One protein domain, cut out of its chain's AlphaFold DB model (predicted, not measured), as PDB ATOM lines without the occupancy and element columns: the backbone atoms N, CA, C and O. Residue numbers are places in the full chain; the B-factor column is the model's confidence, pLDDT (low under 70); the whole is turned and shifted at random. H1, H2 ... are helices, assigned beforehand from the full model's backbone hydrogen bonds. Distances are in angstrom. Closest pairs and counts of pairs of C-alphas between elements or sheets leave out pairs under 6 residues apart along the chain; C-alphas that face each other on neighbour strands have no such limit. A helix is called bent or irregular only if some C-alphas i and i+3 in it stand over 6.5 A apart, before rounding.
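AT A GLANCE: This is residues 113 to 162 of the 233 residues of an uncharacterized protein of Babesia bigemina (UniProt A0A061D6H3). What shape does the printed part make? It is a small cluster of four short helices gathered round H2: H1 packs on one side of H2 nearly at right angles, H4 lies side by side with H2 and runs the opposite way, and H3 packs near the last residue of H2. What is it made of? The printed part has 50 residues with four named helices in the order H1, H2, H3, H4 and no named strand, and its class is all helix. How closely is it gathered? It is compact, with a radius of gyration of the C-alphas of 10.4 A, and its outline is rounded, spanning 27 by 25 by 16 A.

IN THESE COORDINATES: Where do the first two helices run? H1, residues 113 to 123, begins at C-alpha 113 at (162.642, 129.110, 109.682) and is 16.1 A from first to last C-alpha. H2, residues 132 to 139, begins at C-alpha 132 at (160.476, 135.183, 123.785) and is 10.6 A long. Which helices follow? H3, residues 145 to 150, is 10.0 A long and irregular: C-alphas 146 and 149 are 7.2 A apart. H4, residues 154 to 159, is 8.5 A long and ends at C-alpha 159 at (168.348, 140.072, 126.057).

HOW THE PARTS SIT: Which helix is the hub? H2 is the hub and touches H1, H3 and H4. How do these three stand to it? H1 is about perpendicular to H2, at 83 degrees, and their closest C-alphas, those of Ile 121 and His 134, are 6.1 A apart. H3 is at a steep tilt of 49 degrees to H2, opposite ways, with the closest C-alphas, those of Ile 139 and Tyr 147, 5.1 A apart. H4 is at a shallow tilt of 12 degrees to H2, opposite ways, with the closest C-alphas, those of Pro 132 and Leu 157, 6.0 A apart. Which helices do not meet in this way? H1 is apart from H3 and from H4, while H3 and H4 meet only through their link. What do the backbone N and O atoms show? Every O i to N i+4 pair is within hydrogen-bond range in H2 and H4, against 6 of 7 in H1 and 0 of 2 in H3, where 2 of 3 O i to N i+3 pairs are within range.

THE WHOLE: How large is it? The two C-alphas farthest apart, those of Leu 143 and Ala 162, are 29.7 A apart. Is the printed part unbroken, and how long are its links? It has no cut; the links H2 to H3 and H3 to H4 are tight, and the link H1 to H2 is short. Where is confidence low? The mean pLDDT of the printed part is 73.4, and residues 113 to 115, 122 to 128, 155 and 157 to 162 of the model are under 70.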
ATOM      1  N   PHE A 113     162.562 129.664 108.333       67.69
ATOM      2  CA  PHE A 113     162.642 129.110 109.682       67.69
ATOM      3  C   PHE A 113     161.584 129.727 110.620       67.69
ATOM      4  O   PHE A 113     160.846 129.008 111.294       67.69
ATOM      5  N   ALA A 114     161.440 131.057 110.581       67.69
ATOM      6  CA  ALA A 114     160.551 131.821 111.462       67.69
ATOM      7  C   ALA A 114     159.067 131.431 111.324       67.69
ATOM      8  O   ALA A 114     158.397 131.193 112.326       67.69
ATOM      9  N   GLY A 115     158.568 131.275 110.092       67.94
ATOM     10  CA  GLY A 115     157.172 130.889 109.845       67.94
ATOM     11  C   GLY A 115     156.830 129.464 110.300       67.94
ATOM     12  O   GLY A 115     155.666 129.149 110.533       67.94
ATOM     13  N   HIS A 116     157.828 128.587 110.451       73.75
ATOM     14  CA  HIS A 116     157.615 127.259 111.021       73.75
ATOM     15  C   HIS A 116     157.555 127.291 112.545       73.75
ATOM     16  O   HIS A 116     156.752 126.563 113.117       73.75
ATOM     17  N   VAL A 117     158.388 128.110 113.192       75.75
ATOM     18  CA  VAL A 117     158.391 128.256 114.654       75.75
ATOM     19  C   VAL A 117     157.083 128.882 115.135       75.75
ATOM     20  O   VAL A 117     156.483 128.353 116.064       75.75
ATOM     21  N   ASP A 118     156.584 129.918 114.454       72.88
ATOM     22  CA  ASP A 118     155.316 130.583 114.791       72.88
ATOM     23  C   ASP A 118     154.123 129.607 114.825       72.88
ATOM     24  O   ASP A 118     153.350 129.582 115.781       72.88
ATOM     25  N   LYS A 119     154.041 128.683 113.856       76.88
ATOM     26  CA  LYS A 119     153.018 127.618 113.847       76.88
ATOM     27  C   LYS A 119     153.095 126.713 115.082       76.88
ATOM     28  O   LYS A 119     152.063 126.346 115.631       76.88
ATOM     29  N   HIS A 120     154.303 126.364 115.527       76.50
ATOM     30  CA  HIS A 120     154.488 125.516 116.714       76.50
ATOM     31  C   HIS A 120     154.235 126.269 118.023       76.50
ATOM     32  O   HIS A 120     153.885 125.637 119.013       76.50
ATOM     33  N   ILE A 121     154.364 127.600 118.032       76.38
ATOM     34  CA  ILE A 121     153.986 128.451 119.173       76.38
ATOM     35  C   ILE A 121     152.465 128.485 119.341       76.38
ATOM     36  O   ILE A 121     151.956 128.396 120.455       76.38
ATOM     37  N   VAL A 122     151.720 128.566 118.239       67.56
ATOM     38  CA  VAL A 122     150.254 128.471 118.289       67.56
ATOM     39  C   VAL A 122     149.817 127.099 118.825       67.56
ATOM     40  O   VAL A 122     148.894 127.022 119.637       67.56
ATOM     41  N   ASP A 123     150.531 126.025 118.463       62.97
ATOM     42  CA  ASP A 123     150.275 124.665 118.963       62.97
ATOM     43  C   ASP A 123     150.507 124.514 120.488       62.97
ATOM     44  O   ASP A 123     149.898 123.637 121.105       62.97
ATOM     45  N   THR A 124     151.334 125.356 121.130       63.44
ATOM     46  CA  THR A 124     151.557 125.324 122.594       63.44
ATOM     47  C   THR A 124     150.508 126.104 123.395       63.44
ATOM     48  O   THR A 124     150.552 126.116 124.626       63.44
ATOM     49  N   GLY A 125     149.512 126.704 122.733       57.59
ATOM     50  CA  GLY A 125     148.408 127.410 123.388       57.59
ATOM     51  C   GLY A 125     148.752 128.825 123.856       57.59
ATOM     52  O   GLY A 125     147.942 129.446 124.550       57.59
ATOM     53  N   ALA A 126     149.918 129.342 123.464       62.09
ATOM     54  CA  ALA A 126     150.270 130.740 123.630       62.09
ATOM     55  C   ALA A 126     149.440 131.599 122.665       62.09
ATOM     56  O   ALA A 126     149.448 131.389 121.452       62.09
ATOM     57  N   SER A 127     148.703 132.569 123.207       60.97
ATOM     58  CA  SER A 127     147.969 133.553 122.408       60.97
ATOM     59  C   SER A 127     148.820 134.800 122.181       60.97
ATOM     60  O   SER A 127     149.727 135.113 122.954       60.97
ATOM     61  N   TYR A 128     148.545 135.488 121.075       64.56
ATOM     62  CA  TYR A 128     149.212 136.732 120.707       64.56
ATOM     63  C   TYR A 128     149.072 137.781 121.832       64.56
ATOM     64  O   TYR A 128     147.980 137.908 122.390       64.56
ATOM     65  N   PRO A 129     150.117 138.571 122.150       75.00
ATOM     66  CA  PRO A 129     151.404 138.676 121.456       75.00
ATOM     67  C   PRO A 129     152.395 137.551 121.792       75.00
ATOM     68  O   PRO A 129     152.526 137.123 122.938       75.00
ATOM     69  N   VAL A 130     153.140 137.101 120.776       77.69
ATOM     70  CA  VAL A 130     154.219 136.116 120.941       77.69
ATOM     71  C   VAL A 130     155.357 136.734 121.759       77.69
ATOM     72  O   VAL A 130     155.910 137.764 121.377       77.69
ATOM     73  N   LYS A 131     155.712 136.093 122.877       82.69
ATOM     74  CA  LYS A 131     156.828 136.475 123.751       82.69
ATOM     75  C   LYS A 131     158.043 135.563 123.522       82.69
ATOM     76  O   LYS A 131     157.857 134.419 123.101       82.69
ATOM     77  N   PRO A 132     159.267 136.011 123.865       82.69
ATOM     78  CA  PRO A 132     160.476 135.183 123.785       82.69
ATOM     79  C   PRO A 132     160.360 133.838 124.521       82.69
ATOM     80  O   PRO A 132     160.835 132.823 124.022       82.69
ATOM     81  N   GLU A 133     159.643 133.804 125.647       83.12
ATOM     82  CA  GLU A 133     159.364 132.585 126.424       83.12
ATOM     83  C   GLU A 133     158.646 131.506 125.596       83.12
ATOM     84  O   GLU A 133     158.940 130.317 125.714       83.12
ATOM     85  N   HIS A 134     157.735 131.911 124.704       82.44
ATOM     86  CA  HIS A 134     157.009 130.980 123.842       82.44
ATOM     87  C   HIS A 134     157.927 130.372 122.772       82.44
ATOM     88  O   HIS A 134     157.811 129.191 122.449       82.44
ATOM     89  N   ILE A 135     158.873 131.164 122.256       83.38
ATOM     90  CA  ILE A 135     159.889 130.705 121.302       83.38
ATOM     91  C   ILE A 135     160.833 129.712 121.994       83.38
ATOM     92  O   ILE A 135     161.075 128.628 121.463       83.38
ATOM     93  N   ALA A 136     161.302 130.041 123.202       82.88
ATOM     94  CA  ALA A 136     162.153 129.163 124.006       82.88
ATOM     95  C   ALA A 136     161.458 127.828 124.323       82.88
ATOM     96  O   ALA A 136     162.064 126.765 124.195       82.88
ATOM     97  N   SER A 137     160.158 127.862 124.637       82.75
ATOM     98  CA  SER A 137     159.358 126.654 124.863       82.75
ATOM     99  C   SER A 137     159.344 125.718 123.649       82.75
ATOM    100  O   SER A 137     159.456 124.508 123.820       82.75
ATOM    101  N   VAL A 138     159.257 126.251 122.425       83.94
ATOM    102  CA  VAL A 138     159.297 125.447 121.191       83.94
ATOM    103  C   VAL A 138     160.698 124.906 120.905       83.94
ATOM    104  O   VAL A 138     160.820 123.751 120.498       83.94
ATOM    105  N   ILE A 139     161.744 125.711 121.121       85.50
ATOM    106  CA  ILE A 139     163.146 125.320 120.890       85.50
ATOM    107  C   ILE A 139     163.558 124.166 121.808       85.50
ATOM    108  O   ILE A 139     164.170 123.203 121.348       85.50
ATOM    109  N   ASN A 140     163.165 124.236 123.080       81.88
ATOM    110  CA  ASN A 140     163.513 123.239 124.093       81.88
ATOM    111  C   ASN A 140     162.562 122.041 124.125       81.88
ATOM    112  O   ASN A 140     162.749 121.117 124.919       81.88
ATOM    113  N   ASN A 141     161.529 122.033 123.281       80.00
ATOM    114  CA  ASN A 141     160.578 120.939 123.257       80.00
ATOM    115  C   ASN A 141     161.208 119.697 122.599       80.00
ATOM    116  O   ASN A 141     161.556 119.745 121.414       80.00
ATOM    117  N   PRO A 142     161.276 118.544 123.293       79.75
ATOM    118  CA  PRO A 142     161.830 117.313 122.727       79.75
ATOM    119  C   PRO A 142     161.043 116.790 121.513       79.75
ATOM    120  O   PRO A 142     161.566 115.993 120.740       79.75
ATOM    121  N   LEU A 143     159.800 117.244 121.310       75.88
ATOM    122  CA  LEU A 143     158.991 116.917 120.131       75.88
ATOM    123  C   LEU A 143     159.484 117.606 118.852       75.88
ATOM    124  O   LEU A 143     159.128 117.184 117.751       75.88
ATOM    125  N   TYR A 144     160.315 118.643 118.976       80.69
ATOM    126  CA  TYR A 144     160.856 119.393 117.850       80.69
ATOM    127  C   TYR A 144     162.393 119.364 117.835       80.69
ATOM    128  O   TYR A 144     163.031 120.416 117.849       80.69
ATOM    129  N   PRO A 145     163.021 118.175 117.703       78.94
ATOM    130  CA  PRO A 145     164.480 118.028 117.767       78.94
ATOM    131  C   PRO A 145     165.214 118.833 116.683       78.94
ATOM    132  O   PRO A 145     166.364 119.220 116.851       78.94
ATOM    133  N   LYS A 146     164.531 119.169 115.583       82.31
ATOM    134  CA  LYS A 146     165.040 120.060 114.530       82.31
ATOM    135  C   LYS A 146     165.394 121.475 115.008       82.31
ATOM    136  O   LYS A 146     166.049 122.188 114.261       82.31
ATOM    137  N   TYR A 147     164.943 121.895 116.191       83.94
ATOM    138  CA  TYR A 147     165.266 123.197 116.784       83.94
ATOM    139  C   TYR A 147     166.366 123.122 117.840       83.94
ATOM    140  O   TYR A 147     166.815 124.158 118.315       83.94
ATOM    141  N   GLN A 148     166.866 121.926 118.149       80.44
ATOM    142  CA  GLN A 148     167.883 121.722 119.175       80.44
ATOM    143  C   GLN A 148     169.202 122.448 118.874       80.44
ATOM    144  O   GLN A 148     169.929 122.786 119.798       80.44
ATOM    145  N   PHE A 149     169.498 122.756 117.606       83.50
ATOM    146  CA  PHE A 149     170.667 123.569 117.243       83.50
ATOM    147  C   PHE A 149     170.597 125.015 117.773       83.50
ATOM    148  O   PHE A 149     171.606 125.710 117.770       83.50
ATOM    149  N   LEU A 150     169.419 125.468 118.216       82.81
ATOM    150  CA  LEU A 150     169.225 126.755 118.885       82.81
ATOM    151  C   LEU A 150     169.276 126.653 120.414       82.81
ATOM    152  O   LEU A 150     169.198 127.685 121.084       82.81
ATOM    153  N   ALA A 151     169.399 125.446 120.978       75.06
ATOM    154  CA  ALA A 151     169.561 125.269 122.417       75.06
ATOM    155  C   ALA A 151     170.843 125.994 122.863       75.06
ATOM    156  O   ALA A 151     171.921 125.752 122.324       75.06
ATOM    157  N   GLY A 152     170.713 126.937 123.800       74.50
ATOM    158  CA  GLY A 152     171.803 127.830 124.223       74.50
ATOM    159  C   GLY A 152     171.794 129.230 123.593       74.50
ATOM    160  O   GLY A 152     172.539 130.095 124.038       74.50
ATOM    161  N   SER A 153     170.909 129.512 122.629       76.88
ATOM    162  CA  SER A 153     170.680 130.882 122.114       76.88
ATOM    163  C   SER A 153     169.666 131.683 122.953       76.88
ATOM    164  O   SER A 153     169.262 132.785 122.583       76.88
ATOM    165  N   GLU A 154     169.229 131.125 124.082       72.44
ATOM    166  CA  GLU A 154     168.182 131.671 124.950       72.44
ATOM    167  C   GLU A 154     168.540 133.042 125.514       72.44
ATOM    168  O   GLU A 154     167.731 133.963 125.442       72.44
ATOM    169  N   GLU A 155     169.770 133.218 125.996       68.94
ATOM    170  CA  GLU A 155     170.219 134.502 126.537       68.94
ATOM    171  C   GLU A 155     170.067 135.628 125.508       68.94
ATOM    172  O   GLU A 155     169.635 136.726 125.839       68.94
ATOM    173  N   GLN A 156     170.327 135.351 124.229       73.88
ATOM    174  CA  GLN A 156     170.188 136.334 123.150       73.88
ATOM    175  C   GLN A 156     168.715 136.625 122.823       73.88
ATOM    176  O   GLN A 156     168.370 137.762 122.492       73.88
ATOM    177  N   LEU A 157     167.833 135.627 122.963       67.69
ATOM    178  CA  LEU A 157     166.385 135.788 122.801       67.69
ATOM    179  C   LEU A 157     165.781 136.670 123.902       67.69
ATOM    180  O   LEU A 157     164.956 137.533 123.606       67.69
ATOM    181  N   PHE A 158     166.209 136.491 125.154       66.25
ATOM    182  CA  PHE A 158     165.706 137.271 126.288       66.25
ATOM    183  C   PHE A 158     166.344 138.667 126.371       66.25
ATOM    184  O   PHE A 158     165.646 139.650 126.631       66.25
ATOM    185  N   ASN A 159     167.630 138.795 126.028       60.69
ATOM    186  CA  ASN A 159     168.348 140.072 126.057       60.69
ATOM    187  C   ASN A 159     167.960 141.021 124.914       60.69
ATOM    188  O   ASN A 159     168.168 142.223 125.035       60.69
ATOM    189  N   SER A 160     167.341 140.533 123.833       51.22
ATOM    190  CA  SER A 160     166.896 141.383 122.711       51.22
ATOM    191  C   SER A 160     165.716 142.309 123.057       51.22
ATOM    192  O   SER A 160     165.418 143.231 122.301       51.22
ATOM    193  N   THR A 161     165.043 142.088 124.194       48.72
ATOM    194  CA  THR A 161     164.009 143.002 124.725       48.72
ATOM    195  C   THR A 161     164.551 144.011 125.736       48.72
ATOM    196  O   THR A 161     163.873 144.988 126.053       48.72
ATOM    197  N   ALA A 162     165.790 143.825 126.197       46.31
ATOM    198  CA  ALA A 162     166.510 144.834 126.946       46.31
ATOM    199  C   ALA A 162     167.191 145.769 125.939       46.31
ATOM    200  O   ALA A 162     168.056 145.375 125.160       46.31
TER     201      ALA A 162